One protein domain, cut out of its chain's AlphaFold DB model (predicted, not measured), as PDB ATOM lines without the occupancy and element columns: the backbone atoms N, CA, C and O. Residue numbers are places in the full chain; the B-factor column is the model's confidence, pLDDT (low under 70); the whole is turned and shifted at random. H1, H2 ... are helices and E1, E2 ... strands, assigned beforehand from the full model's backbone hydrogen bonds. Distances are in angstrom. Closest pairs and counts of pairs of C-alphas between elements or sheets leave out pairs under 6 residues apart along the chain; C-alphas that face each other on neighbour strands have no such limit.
ATOM      1  N   THR A  12     -26.033  10.357  58.364       63.16
ATOM      2  CA  THR A  12     -24.764  11.066  58.162       63.16
ATOM      3  C   THR A  12     -24.633  11.712  56.779       63.16
ATOM      4  O   THR A  12     -24.146  12.839  56.688       63.16
ATOM      5  N   ILE A  13     -25.111  11.066  55.711       69.38
ATOM      6  CA  ILE A  13     -25.155  11.633  54.354       69.38
ATOM      7  C   ILE A  13     -26.221  12.730  54.267       69.38
ATOM      8  O   ILE A  13     -25.954  13.781  53.695       69.38
ATOM      9  N   ALA A  14     -27.380  12.557  54.909       72.31
ATOM     10  CA  ALA A  14     -28.429  13.581  54.933       72.31
ATOM     11  C   ALA A  14     -27.987  14.870  55.659       72.31
ATOM     12  O   ALA A  14     -28.253  15.983  55.196       72.31
ATOM     13  N   VAL A  15     -27.266  14.743  56.779       74.94
ATOM     14  CA  VAL A  15     -26.676  15.892  57.488       74.94
ATOM     15  C   VAL A  15     -25.540  16.509  56.668       74.94
ATOM     16  O   VAL A  15     -25.508  17.728  56.493       74.94
ATOM     17  N   GLY A  16     -24.653  15.686  56.099       74.62
ATOM     18  CA  GLY A  16     -23.575  16.150  55.222       74.62
ATOM     19  C   GLY A  16     -24.087  16.891  53.982       74.62
ATOM     20  O   GLY A  16     -23.565  17.948  53.631       74.62
ATOM     21  N   SER A  17     -25.160  16.405  53.355       79.12
ATOM     22  CA  SER A  17     -25.780  17.030  52.184       79.12
ATOM     23  C   SER A  17     -26.507  18.328  52.534       79.12
ATOM     24  O   SER A  17     -26.560  19.250  51.717       79.12
ATOM     25  N   ARG A  18     -27.060  18.440  53.748       79.25
ATOM     26  CA  ARG A  18     -27.667  19.679  54.247       79.25
ATOM     27  C   ARG A  18     -26.611  20.750  54.521       79.25
ATOM     28  O   ARG A  18     -26.717  21.838  53.962       79.25
ATOM     29  N   LEU A  19     -25.572  20.425  55.290       82.44
ATOM     30  CA  LEU A  19     -24.465  21.348  55.575       82.44
ATOM     31  C   LEU A  19     -23.728  21.750  54.289       82.44
ATOM     32  O   LEU A  19     -23.423  22.922  54.076       82.44
ATOM     33  N   GLY A  20     -23.511  20.792  53.384       83.81
ATOM     34  CA  GLY A  20     -22.937  21.052  52.068       83.81
ATOM     35  C   GLY A  20     -23.792  22.005  51.230       83.81
ATOM     36  O   GLY A  20     -23.255  22.909  50.593       83.81
ATOM     37  N   ARG A  21     -25.126  21.866  51.259       87.12
ATOM     38  CA  ARG A  21     -26.041  22.791  50.567       87.12
ATOM     39  C   ARG A  21     -25.955  24.211  51.112       87.12
ATOM     40  O   ARG A  21     -25.868  25.137  50.307       87.12
ATOM     41  N   GLU A  22     -25.950  24.381  52.431       88.50
ATOM     42  CA  GLU A  22     -25.842  25.699  53.072       88.50
ATOM     43  C   GLU A  22     -24.521  26.390  52.703       88.50
ATOM     44  O   GLU A  22     -24.518  27.543  52.267       88.50
ATOM     45  N   LEU A  23     -23.408  25.652  52.744       88.88
ATOM     46  CA  LEU A  23     -22.093  26.145  52.329       88.88
ATOM     47  C   LEU A  23     -22.054  26.517  50.834       88.88
ATOM     48  O   LEU A  23     -21.528  27.556  50.435       88.88
ATOM     49  N   ILE A  24     -22.628  25.683  49.964       89.44
ATOM     50  CA  ILE A  24     -22.698  25.978  48.525       89.44
ATOM     51  C   ILE A  24     -23.531  27.240  48.279       89.44
ATOM     52  O   ILE A  24     -23.179  28.056  47.422       89.44
ATOM     53  N   GLN A  25     -24.633  27.419  49.009       92.12
ATOM     54  CA  GLN A  25     -25.458  28.619  48.916       92.12
ATOM     55  C   GLN A  25     -24.702  29.864  49.385       92.12
ATOM     56  O   GLN A  25     -24.752  30.879  48.688       92.12
ATOM     57  N   SER A  26     -23.942  29.788  50.482       91.62
ATOM     58  CA  SER A  26     -23.146  30.923  50.958       91.62
ATOM     59  C   SER A  26     -22.084  31.339  49.938       91.62
ATOM     60  O   SER A  26     -21.951  32.528  49.643       91.62
ATOM     61  N   TYR A  27     -21.391  30.383  49.308       91.31
ATOM     62  CA  TYR A  27     -20.443  30.687  48.232       91.31
ATOM     63  C   TYR A  27     -21.122  31.278  46.997       91.31
ATOM     64  O   TYR A  27     -20.611  32.232  46.411       91.31
ATOM     65  N   LYS A  28     -22.281  30.748  46.589       92.69
ATOM     66  CA  LYS A  28     -23.052  31.313  45.471       92.69
ATOM     67  C   LYS A  28     -23.446  32.759  45.748       92.69
ATOM     68  O   LYS A  28     -23.293  33.592  44.858       92.69
ATOM     69  N   GLN A  29     -23.895  33.053  46.965       95.06
ATOM     70  CA  GLN A  29     -24.278  34.399  47.365       95.06
ATOM     71  C   GLN A  29     -23.074  35.345  47.380       95.06
ATOM     72  O   GLN A  29     -23.142  36.419  46.786       95.06
ATOM     73  N   ALA A  30     -21.951  34.934  47.976       94.50
ATOM     74  CA  ALA A  30     -20.721  35.726  47.985       94.50
ATOM     75  C   ALA A  30     -20.233  36.034  46.559       94.50
ATOM     76  O   ALA A  30     -19.962  37.186  46.223       94.50
ATOM     77  N   ASN A  31     -20.211  35.027  45.684       95.31
ATOM     78  CA  ASN A  31     -19.833  35.200  44.284       95.31
ATOM     79  C   ASN A  31     -20.808  36.122  43.527       95.31
ATOM     80  O   ASN A  31     -20.390  36.884  42.657       95.31
ATOM     81  N   LEU A  32     -22.109  36.060  43.833       94.62
ATOM     82  CA  LEU A  32     -23.118  36.921  43.215       94.62
ATOM     83  C   LEU A  32     -22.925  38.388  43.610       94.62
ATOM     84  O   LEU A  32     -23.004  39.250  42.741       94.62
ATOM     85  N   VAL A  33     -22.621  38.663  44.881       95.50
ATOM     86  CA  VAL A  33     -22.340  40.023  45.369       95.50
ATOM     87  C   VAL A  33     -21.157  40.633  44.616       95.50
ATOM     88  O   VAL A  33     -21.269  41.738  44.086       95.50
ATOM     89  N   VAL A  34     -20.053  39.891  44.482       96.50
ATOM     90  CA  VAL A  34     -18.870  40.355  43.733       96.50
ATOM     91  C   VAL A  34     -19.192  40.565  42.249       96.50
ATOM     92  O   VAL A  34     -18.739  41.539  41.649       96.50
ATOM     93  N   TRP A  35     -20.003  39.684  41.654       95.81
ATOM     94  CA  TRP A  35     -20.415  39.789  40.252       95.81
ATOM     95  C   TRP A  35     -21.308  41.005  39.986       95.81
ATOM     96  O   TRP A  35     -21.191  41.628  38.930       95.81
ATOM     97  N   GLN A  36     -22.185  41.358  40.926       94.19
ATOM     98  CA  GLN A  36     -23.073  42.517  40.810       94.19
ATOM     99  C   GLN A  36     -22.328  43.847  40.974       94.19
ATOM    100  O   GLN A  36     -22.737  44.841  40.364       94.19
ATOM    101  N   ASP A  37     -21.227  43.870  41.731       94.50
ATOM    102  CA  ASP A  37     -20.413  45.071  41.932       94.50
ATOM    103  C   ASP A  37     -19.876  45.609  40.586       94.50
ATOM    104  O   ASP A  37     -19.091  44.936  39.911       94.50
ATOM    105  N   PRO A  38     -20.256  46.832  40.162       91.94
ATOM    106  CA  PRO A  38     -19.710  47.470  38.966       91.94
ATOM    107  C   PRO A  38     -18.187  47.598  38.953       91.94
ATOM    108  O   PRO A  38     -17.601  47.563  37.875       91.94
ATOM    109  N   ARG A  39     -17.529  47.703  40.113       94.19
ATOM    110  CA  ARG A  39     -16.064  47.828  40.210       94.19
ATOM    111  C   ARG A  39     -15.335  46.555  39.789       94.19
ATOM    112  O   ARG A  39     -14.191  46.630  39.339       94.19
ATOM    113  N   SER A  40     -16.007  45.409  39.870       95.75
ATOM    114  CA  SER A  40     -15.511  44.131  39.355       95.75
ATOM    115  C   SER A  40     -15.501  44.071  37.823       95.75
ATOM    116  O   SER A  40     -14.949  43.129  37.259       95.75
ATOM    117  N   TRP A  41     -16.091  45.048  37.125       94.38
ATOM    118  CA  TRP A  41     -16.211  45.064  35.666       94.38
ATOM    119  C   TRP A  41     -15.409  46.199  35.035       94.38
ATOM    120  O   TRP A  41     -15.483  47.355  35.445       94.38
ATOM    121  N   ARG A  42     -14.673  45.877  33.968       92.69
ATOM    122  CA  ARG A  42     -13.988  46.846  33.102       92.69
ATOM    123  C   ARG A  42     -14.447  46.612  31.667       92.69
ATOM    124  O   ARG A  42     -13.865  45.817  30.929       92.69
ATOM    125  N   GLY A  43     -15.557  47.245  31.292       88.69
ATOM    126  CA  GLY A  43     -16.264  46.917  30.052       88.69
ATOM    127  C   GLY A  43     -16.778  45.474  30.089       88.69
ATOM    128  O   GLY A  43     -17.520  45.110  30.997       88.69
ATOM    129  N   LYS A  44     -16.358  44.644  29.126       87.94
ATOM    130  CA  LYS A  44     -16.705  43.209  29.066       87.94
ATOM    131  C   LYS A  44     -15.799  42.305  29.916       87.94
ATOM    132  O   LYS A  44     -16.061  41.113  30.036       87.94
ATOM    133  N   TRP A  45     -14.728  42.857  30.483       92.56
ATOM    134  CA  TRP A  45     -13.738  42.104  31.246       92.56
ATOM    135  C   TRP A  45     -14.127  42.045  32.721       92.56
ATOM    136  O   TRP A  45     -14.543  43.058  33.292       92.56
ATOM    137  N   TYR A  46     -13.950  40.879  33.343       96.50
ATOM    138  CA  TYR A  46     -14.315  40.647  34.737       96.50
ATOM    139  C   TYR A  46     -13.087  40.432  35.633       96.50
ATOM    140  O   TYR A  46     -12.212  39.612  35.344       96.50
ATOM    141  N   PHE A  47     -13.051  41.169  36.741       96.69
ATOM    142  CA  PHE A  47     -11.981  41.229  37.738       96.69
ATOM    143  C   PHE A  47     -12.569  41.148  39.157       96.69
ATOM    144  O   PHE A  47     -12.307  41.995  40.010       96.69
ATOM    145  N   GLY A  48     -13.404  40.138  39.406       95.75
ATOM    146  CA  GLY A  48     -14.047  39.932  40.702       95.75
ATOM    147  C   GLY A  48     -13.092  39.329  41.732       95.75
ATOM    148  O   GLY A  48     -12.884  38.112  41.754       95.75
ATOM    149  N   PHE A  49     -12.518  40.162  42.600       93.88
ATOM    150  CA  PHE A  49     -11.715  39.696  43.732       93.88
ATOM    151  C   PHE A  49     -12.624  39.085  44.808       93.88
ATOM    152  O   PHE A  49     -13.557  39.729  45.273       93.88
ATOM    153  N   GLY A  50     -12.362  37.832  45.188       91.69
ATOM    154  CA  GLY A  50     -13.217  37.068  46.106       91.69
ATOM    155  C   GLY A  50     -14.267  36.194  45.413       91.69
ATOM    156  O   GLY A  50     -14.779  35.276  46.046       91.69
ATOM    157  N   ASP A  51     -14.525  36.392  44.113       95.12
ATOM    158  CA  ASP A  51     -15.312  35.437  43.326       95.12
ATOM    159  C   ASP A  51     -14.454  34.208  43.008       95.12
ATOM    160  O   ASP A  51     -13.428  34.292  42.324       95.12
ATOM    161  N   GLN A  52     -14.868  33.052  43.519       93.88
ATOM    162  CA  GLN A  52     -14.118  31.804  43.387       93.88
ATOM    163  C   GLN A  52     -14.279  31.145  42.012       93.88
ATOM    164  O   GLN A  52     -13.594  30.169  41.707       93.88
ATOM    165  N   ARG A  53     -15.174  31.649  41.158       94.62
ATOM    166  CA  ARG A  53     -15.433  31.064  39.842       94.62
ATOM    167  C   ARG A  53     -14.395  31.537  38.827       94.62
ATOM    168  O   ARG A  53     -14.116  32.729  38.714       94.62
ATOM    169  N   LEU A  54     -13.874  30.602  38.028       95.50
ATOM    170  CA  LEU A  54     -13.071  30.929  36.845       95.50
ATOM    171  C   LEU A  54     -13.943  31.490  35.716       95.50
ATOM    172  O   LEU A  54     -13.571  32.481  35.097       95.50
ATOM    173  N   TRP A  55     -15.089  30.859  35.465       95.38
ATOM    174  CA  TRP A  55     -16.040  31.246  34.427       95.38
ATOM    175  C   TRP A  55     -17.278  31.861  35.066       95.38
ATOM    176  O   TRP A  55     -17.935  31.221  35.892       95.38
ATOM    177  N   VAL A  56     -17.611  33.087  34.676       95.00
ATOM    178  CA  VAL A  56     -18.784  33.805  35.186       95.00
ATOM    179  C   VAL A  56     -19.705  34.225  34.050       95.00
ATOM    180  O   VAL A  56     -19.229  34.413  32.934       95.00
ATOM    181  N   PRO A  57     -21.016  34.390  34.289       94.38
ATOM    182  CA  PRO A  57     -21.928  34.930  33.284       94.38
ATOM    183  C   PRO A  57     -21.450  36.283  32.758       94.38
ATOM    184  O   PRO A  57     -21.053  37.145  33.545       94.38
ATOM    185  N   CYS A  58     -21.509  36.476  31.440       93.88
ATOM    186  CA  CYS A  58     -21.253  37.780  30.836       93.88
ATOM    187  C   CYS A  58     -22.298  38.798  31.323       93.88
ATOM    188  O   CYS A  58     -23.473  38.461  31.501       93.88
ATOM    189  N   ARG A  59     -21.879  40.045  31.557       91.81
ATOM    190  CA  ARG A  59     -22.776  41.121  31.983       91.81
ATOM    191  C   ARG A  59     -23.332  41.846  30.763       91.81
ATOM    192  O   ARG A  59     -22.597  42.479  30.010       91.81
ATOM    193  N   MET A  60     -24.645  41.768  30.592       89.62
ATOM    194  CA  MET A  60     -25.379  42.482  29.555       89.62
ATOM    195  C   MET A  60     -25.596  43.955  29.930       89.62
ATOM    196  O   MET A  60     -25.517  44.355  31.099       89.62
ATOM    197  N   LEU A  61     -25.955  44.757  28.924       82.75
ATOM    198  CA  LEU A  61     -26.484  46.106  29.119       82.75
ATOM    199  C   LEU A  61     -27.677  46.065  30.091       82.75
ATOM    200  O   LEU A  61     -28.583  45.239  29.966       82.75
ATOM    201  N   GLY A  62     -27.642  46.935  31.102       82.19
ATOM    202  CA  GLY A  62     -28.624  46.945  32.194       82.19
ATOM    203  C   GLY A  62     -28.311  45.995  33.358       82.19
ATOM    204  O   GLY A  62     -29.161  45.803  34.217       82.19
ATOM    205  N   GLY A  63     -27.117  45.392  33.412       82.56
ATOM    206  CA  GLY A  63     -26.659  44.624  34.580       82.56
ATOM    207  C   GLY A  63     -27.238  43.213  34.704       82.56
ATOM    208  O   GLY A  63     -27.061  42.571  35.736       82.56
ATOM    209  N   ARG A  64     -27.899  42.717  33.655       88.38
ATOM    210  CA  ARG A  64     -28.423  41.348  33.589       88.38
ATOM    211  C   ARG A  64     -27.322  40.348  33.235       88.38
ATOM    212  O   ARG A  64     -26.354  40.694  32.560       88.38
ATOM    213  N   SER A  65     -27.467  39.108  33.689       90.38
ATOM    214  CA  SER A  65     -26.564  38.011  33.333       90.38
ATOM    215  C   SER A  65     -26.944  37.413  31.983       90.38
ATOM    216  O   SER A  65     -28.112  37.091  31.765       90.38
ATOM    217  N   HIS A  66     -25.962  37.189  31.113       91.50
ATOM    218  CA  HIS A  66     -26.176  36.443  29.881       91.50
ATOM    219  C   HIS A  66     -26.451  34.959  30.198       91.50
ATOM    220  O   HIS A  66     -25.701  34.367  30.983       91.50
ATOM    221  N   PRO A  67     -27.490  34.330  29.610       88.56
ATOM    222  CA  PRO A  67     -27.839  32.938  29.911       88.56
ATOM    223  C   PRO A  67     -26.695  31.972  29.572       88.56
ATOM    224  O   PRO A  67     -26.259  31.194  30.425       88.56
ATOM    225  N   GLU A  68     -26.140  32.099  28.367       91.56
ATOM    226  CA  GLU A  68     -25.147  31.158  27.831       91.56
ATOM    227  C   GLU A  68     -23.709  31.683  27.865       91.56
ATOM    228  O   GLU A  68     -22.797  30.958  28.254       91.56
ATOM    229  N   GLU A  69     -23.492  32.956  27.525       93.50
ATOM    230  CA  GLU A  69     -22.152  33.528  27.451       93.50
ATOM    231  C   GLU A  69     -21.474  33.575  28.829       93.50
ATOM    232  O   GLU A  69     -22.066  33.936  29.862       93.50
ATOM    233  N   ARG A  70     -20.193  33.202  28.837       94.56
ATOM    234  CA  ARG A  70     -19.329  33.214  30.013       94.56
ATOM    235  C   ARG A  70     -18.054  33.985  29.706       94.56
ATOM    236  O   ARG A  70     -17.502  33.874  28.618       94.56
ATOM    237  N   VAL A  71     -17.563  34.715  30.696       95.19
ATOM    238  CA  VAL A  71     -16.280  35.417  30.655       95.19
ATOM    239  C   VAL A  71     -15.364  34.895  31.754       95.19
ATOM    240  O   VAL A  71     -15.818  34.355  32.766       95.19
ATOM    241  N   ILE A  72     -14.059  35.043  31.544       96.44
ATOM    242  CA  ILE A  72     -13.040  34.632  32.510       96.44
ATOM    243  C   ILE A  72     -12.946  35.679  33.622       96.44
ATOM    244  O   ILE A  72     -12.837  36.874  33.353       96.44
ATOM    245  N   ASN A  73     -12.923  35.227  34.876       97.31
ATOM    246  CA  ASN A  73     -12.510  36.048  36.005       97.31
ATOM    247  C   ASN A  73     -10.983  36.151  36.046       97.31
ATOM    248  O   ASN A  73     -10.298  35.222  36.481       97.31
ATOM    249  N   PHE A  74     -10.432  37.294  35.652       96.88
ATOM    250  CA  PHE A  74      -8.983  37.497  35.618       96.88
ATOM    251  C   PHE A  74      -8.341  37.656  37.000       96.88
ATOM    252  O   PHE A  74      -7.117  37.595  37.097       96.88
ATOM    253  N   CYS A  75      -9.124  37.781  38.076       95.44
ATOM    254  CA  CYS A  75      -8.615  37.719  39.449       95.44
ATOM    255  C   CYS A  75      -8.466  36.278  39.972       95.44
ATOM    256  O   CYS A  75      -7.657  36.033  40.877       95.44
ATOM    257  N   HIS A  76      -9.159  35.302  39.369       96.31
ATOM    258  CA  HIS A  76      -9.000  33.884  39.701       96.31
ATOM    259  C   HIS A  76      -7.543  33.436  39.447       96.31
ATOM    260  O   HIS A  76      -6.938  33.901  38.481       96.31
ATOM    261  N   PRO A  77      -6.934  32.532  40.242       94.12
ATOM    262  CA  PRO A  77      -5.542  32.105  40.039       94.12
ATOM    263  C   PRO A  77      -5.220  31.647  38.606       94.12
ATOM    264  O   PRO A  77      -4.190  32.028  38.052       94.12
ATOM    265  N   MET A  78      -6.129  30.891  37.981       93.69
ATOM    266  CA  MET A  78      -5.993  30.488  36.573       93.69
ATOM    267  C   MET A  78      -6.276  31.637  35.597       93.69
ATOM    268  O   MET A  78      -5.588  31.764  34.586       93.69
ATOM    269  N   GLY A  79      -7.217  32.527  35.925       94.19
ATOM    270  CA  GLY A  79      -7.492  33.720  35.126       94.19
ATOM    271  C   GLY A  79      -6.302  34.679  35.098       94.19
ATOM    272  O   GLY A  79      -5.938  35.170  34.038       94.19
ATOM    273  N   ARG A  80      -5.599  34.860  36.223       94.44
ATOM    274  CA  ARG A  80      -4.378  35.677  36.303       94.44
ATOM    275  C   ARG A  80      -3.288  35.187  35.354       94.44
ATOM    276  O   ARG A  80      -2.579  36.006  34.778       94.44
ATOM    277  N   ARG A  81      -3.148  33.868  35.174       93.88
ATOM    278  CA  ARG A  81      -2.207  33.297  34.196       93.88
ATOM    279  C   ARG A  81      -2.629  33.642  32.768       93.88
ATOM    280  O   ARG A  81      -1.809  34.161  32.020       93.88
ATOM    281  N   ALA A  82      -3.904  33.438  32.434       92.50
ATOM    282  CA  ALA A  82      -4.449  33.804  31.126       92.50
ATOM    283  C   ALA A  82      -4.288  35.307  30.831       92.50
ATOM    284  O   ALA A  82      -3.869  35.676  29.739       92.50
ATOM    285  N   PHE A  83      -4.524  36.174  31.822       94.56
ATOM    286  CA  PHE A  83      -4.345  37.620  31.681       94.56
ATOM    287  C   PHE A  83      -2.900  38.001  31.348       94.56
ATOM    288  O   PHE A  83      -2.671  38.822  30.470       94.56
ATOM    289  N   ARG A  84      -1.911  37.388  32.012       94.25
ATOM    290  CA  ARG A  84      -0.491  37.654  31.718       94.25
ATOM    291  C   ARG A  84      -0.125  37.273  30.288       94.25
ATOM    292  O   ARG A  84       0.581  38.031  29.637       94.25
ATOM    293  N   ILE A  85      -0.614  36.128  29.810       94.38
ATOM    294  CA  ILE A  85      -0.388  35.676  28.429       94.38
ATOM    295  C   ILE A  85      -1.005  36.671  27.447       94.38
ATOM    296  O   ILE A  85      -0.350  37.087  26.497       94.38
ATOM    297  N   LEU A  86      -2.239  37.101  27.714       93.00
ATOM    298  CA  LEU A  86      -2.923  38.093  26.895       93.00
ATOM    299  C   LEU A  86      -2.137  39.411  26.827       93.00
ATOM    300  O   LEU A  86      -1.891  39.924  25.740       93.00
ATOM    301  N   VAL A  87      -1.706  39.941  27.975       94.50
ATOM    302  CA  VAL A  87      -0.904  41.172  28.045       94.50
ATOM    303  C   VAL A  87       0.419  41.013  27.294       94.50
ATOM    304  O   VAL A  87       0.798  41.912  26.546       94.50
ATOM    305  N   ALA A  88       1.100  39.875  27.442       96.12
ATOM    306  CA  ALA A  88       2.335  39.594  26.716       96.12
ATOM    307  C   ALA A  88       2.112  39.585  25.195       96.12
ATOM    308  O   ALA A  88       2.885  40.201  24.466       96.12
ATOM    309  N   ALA A  89       1.031  38.958  24.720       95.81
ATOM    310  CA  ALA A  89       0.681  38.946  23.303       95.81
ATOM    311  C   ALA A  89       0.458  40.367  22.765       95.81
ATOM    312  O   ALA A  89       1.062  40.742  21.762       95.81
ATOM    313  N   TYR A  90      -0.326  41.192  23.471       95.31
ATOM    314  CA  TYR A  90      -0.544  42.587  23.076       95.31
ATOM    315  C   TYR A  90       0.745  43.414  23.067       95.31
ATOM    316  O   TYR A  90       0.952  44.200  22.145       95.31
ATOM    317  N   ALA A  91       1.624  43.233  24.056       95.81
ATOM    318  CA  ALA A  91       2.898  43.945  24.115       95.81
ATOM    319  C   ALA A  91       3.802  43.594  22.922       95.81
ATOM    320  O   ALA A  91       4.359  44.488  22.288       95.81
ATOM    321  N   ILE A  92       3.899  42.307  22.571       96.56
ATOM    322  CA  ILE A  92       4.680  41.844  21.414       96.56
ATOM    323  C   ILE A  92       4.112  42.429  20.116       96.56
ATOM    324  O   ILE A  92       4.866  42.970  19.308       96.56
ATOM    325  N   SER A  93       2.791  42.371  19.924       94.56
ATOM    326  CA  SER A  93       2.147  42.943  18.737       94.56
ATOM    327  C   SER A  93       2.383  44.450  18.624       94.56
ATOM    328  O   SER A  93       2.680  44.942  17.539       94.56
ATOM    329  N   PHE A  94       2.303  45.182  19.738       96.31
ATOM    330  CA  PHE A  94       2.558  46.621  19.763       96.31
ATOM    331  C   PHE A  94       4.000  46.960  19.359       96.31
ATOM    332  O   PHE A  94       4.216  47.839  18.526       96.31
ATOM    333  N   LEU A  95       4.985  46.227  19.890       96.25
ATOM    334  CA  LEU A  95       6.391  46.403  19.522       96.25
ATOM    335  C   LEU A  95       6.634  46.114  18.036       96.25
ATOM    336  O   LEU A  95       7.312  46.893  17.370       96.25
ATOM    337  N   ALA A  96       6.049  45.038  17.502       95.19
ATOM    338  CA  ALA A  96       6.183  44.687  16.089       95.19
ATOM    339  C   ALA A  96       5.640  45.793  15.169       95.19
ATOM    340  O   ALA A  96       6.315  46.200  14.222       95.19
ATOM    341  N   VAL A  97       4.458  46.335  15.480       96.38
ATOM    342  CA  VAL A  97       3.876  47.465  14.738       96.38
ATOM    343  C   VAL A  97       4.765  48.706  14.837       96.38
ATOM    344  O   VAL A  97       5.007  49.362  13.825       96.38
ATOM    345  N   GLY A  98       5.308  49.006  16.021       95.00
ATOM    346  CA  GLY A  98       6.223  50.132  16.212       95.00
ATOM    347  C   GLY A  98       7.488  50.029  15.355       95.00
ATOM    348  O   GLY A  98       7.894  51.016  14.739       95.00
ATOM    349  N   VAL A  99       8.077  48.832  15.251       95.69
ATOM    350  CA  VAL A  99       9.245  48.578  14.389       95.69
ATOM    351  C   VAL A  99       8.908  48.828  12.919       95.69
ATOM    352  O   VAL A  99       9.660  49.523  12.238       95.69
ATOM    353  N   ILE A 100       7.763  48.324  12.445       95.19
ATOM    354  CA  ILE A 100       7.314  48.511  11.057       95.19
ATOM    355  C   ILE A 100       7.112  49.998  10.746       95.19
ATOM    356  O   ILE A 100       7.636  50.491   9.751       95.19
ATOM    357  N   ILE A 101       6.396  50.729  11.606       95.81
ATOM    358  CA  ILE A 101       6.146  52.166  11.415       95.81
ATOM    359  C   ILE A 101       7.464  52.948  11.402       95.81
ATOM    360  O   ILE A 101       7.656  53.807  10.547       95.81
ATOM    361  N   THR A 102       8.388  52.633  12.312       96.06
ATOM    362  CA  THR A 102       9.688  53.316  12.386       96.06
ATOM    363  C   THR A 102      10.519  53.094  11.123       96.06
ATOM    364  O   THR A 102      11.168  54.021  10.649       96.06
ATOM    365  N   GLU A 103      10.498  51.884  10.559       93.88
ATOM    366  CA  GLU A 103      11.193  51.579   9.306       93.88
ATOM    367  C   GLU A 103      10.550  52.279   8.099       93.88
ATOM    368  O   GLU A 103      11.273  52.769   7.236       93.88
ATOM    369  N   ILE A 104       9.216  52.391   8.055       94.06
ATOM    370  CA  ILE A 104       8.513  53.155   7.011       94.06
ATOM    371  C   ILE A 104       8.873  54.641   7.089       94.06
ATOM    372  O   ILE A 104       9.155  55.240   6.064       94.06
ATOM    373  N   LEU A 105       8.898  55.231   8.289       93.75
ATOM    374  CA  LEU A 105       9.220  56.651   8.479       93.75
ATOM    375  C   LEU A 105      10.696  56.993   8.219       93.75
ATOM    376  O   LEU A 105      11.027  58.164   8.056       93.75
ATOM    377  N   ARG A 106      11.588  55.997   8.242       91.06
ATOM    378  CA  ARG A 106      13.018  56.168   7.944       91.06
ATOM    379  C   ARG A 106      13.303  56.193   6.437       91.06
ATOM    380  O   ARG A 106      14.354  56.697   6.048       91.06
ATOM    381  N   ARG A 107      12.422  55.605   5.628       74.50
ATOM    382  CA  ARG A 107      12.530  55.535   4.165       74.50
ATOM    383  C   ARG A 107      11.942  56.774   3.512       74.50
ATOM    384  O   ARG A 107      12.517  57.173   2.479       74.50
TER     385      ARG A 107
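Overview. This is residues 12 to 107 of the 107 residues of an uncharacterized protein of Armatimonadetes bacterium (UniProt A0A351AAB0). A small body, made of the strand hairpin E1 and E2, the loop of residues 37 to 54 and the inward ends of two long helices, lies in the middle, and the two helices stick out of it toward opposite ends as long arms. Residues 12 to 26 of H1 make one arm, and residues 85 to 106 of H2, with residue 107 after them, make the other. The printed part has 96 residues, with two named helices and two named strands in the order H1, E1, E2, H2; the sheet, E1 - E2, is antiparallel and the class is mostly helix. The whole is extended, with a radius of gyration of the C-alphas of 20.1 A, and its C-alphas span 78 by 31 by 22 A, a rod in outline whose length comes from the two arms.

Along the chain. E1 is residues 55 to 59, with C-alpha 55 at (-16.040, 31.246, 34.427). E2 is residues 65 to 72 and bends by 110 degrees at residue 68. H1 is residues 12 to 36, 36.0 A from first to last C-alpha, and begins with C-alpha 12 at (-24.764, 11.066, 58.162). H2, the longest helix, is residues 77 to 106, 44.2 A long, and ends with C-alpha 106 at (13.018, 56.168, 7.944).

Arrangement. E1 and E2 form a hairpin, antiparallel neighbour strands with 124 degrees between their directions. The C-alphas of Pro 57 and Arg 70 face each other at 4.5 A. N 58 and O 69 are within hydrogen-bond range at 3.0 A, and so are N 71 and O 56 at 2.8 A. H1 and E1 are near each other, with 7 pairs of C-alphas within 10 A; residues 31 to 36 of H1 are the ones that come near the sheet. The closest C-alphas of E2 and H2 are those of Ile 72 and Gly 79, 6.2 A apart. H1 and H2 are apart, and so are H1 and E2, and E1 and H2. Residues 41 to 42 pair with residues 45 to 46, antiparallel, in a stretch too short to be named. In H1 every O i to N i+4 pair is within hydrogen-bond range; in H2 25 of 26 are.

Size, cuts and confidence. The C-alphas of Thr 12 and Arg 107, the two farthest apart, are 79.3 A from each other. Without the stretches that stand free, residues 12 to 26 and 85 to 107, the body has 58 residues and spans 29 by 22 by 21 A. The link from H1 to E1 is long, with 18 residues; those from E1 to E2 and from E2 to H2 are tight. The printed part has no cut, and residue 107 is the chain's last. The mean pLDDT of the printed part is 91.6, and residues 12 to 13 are under 70.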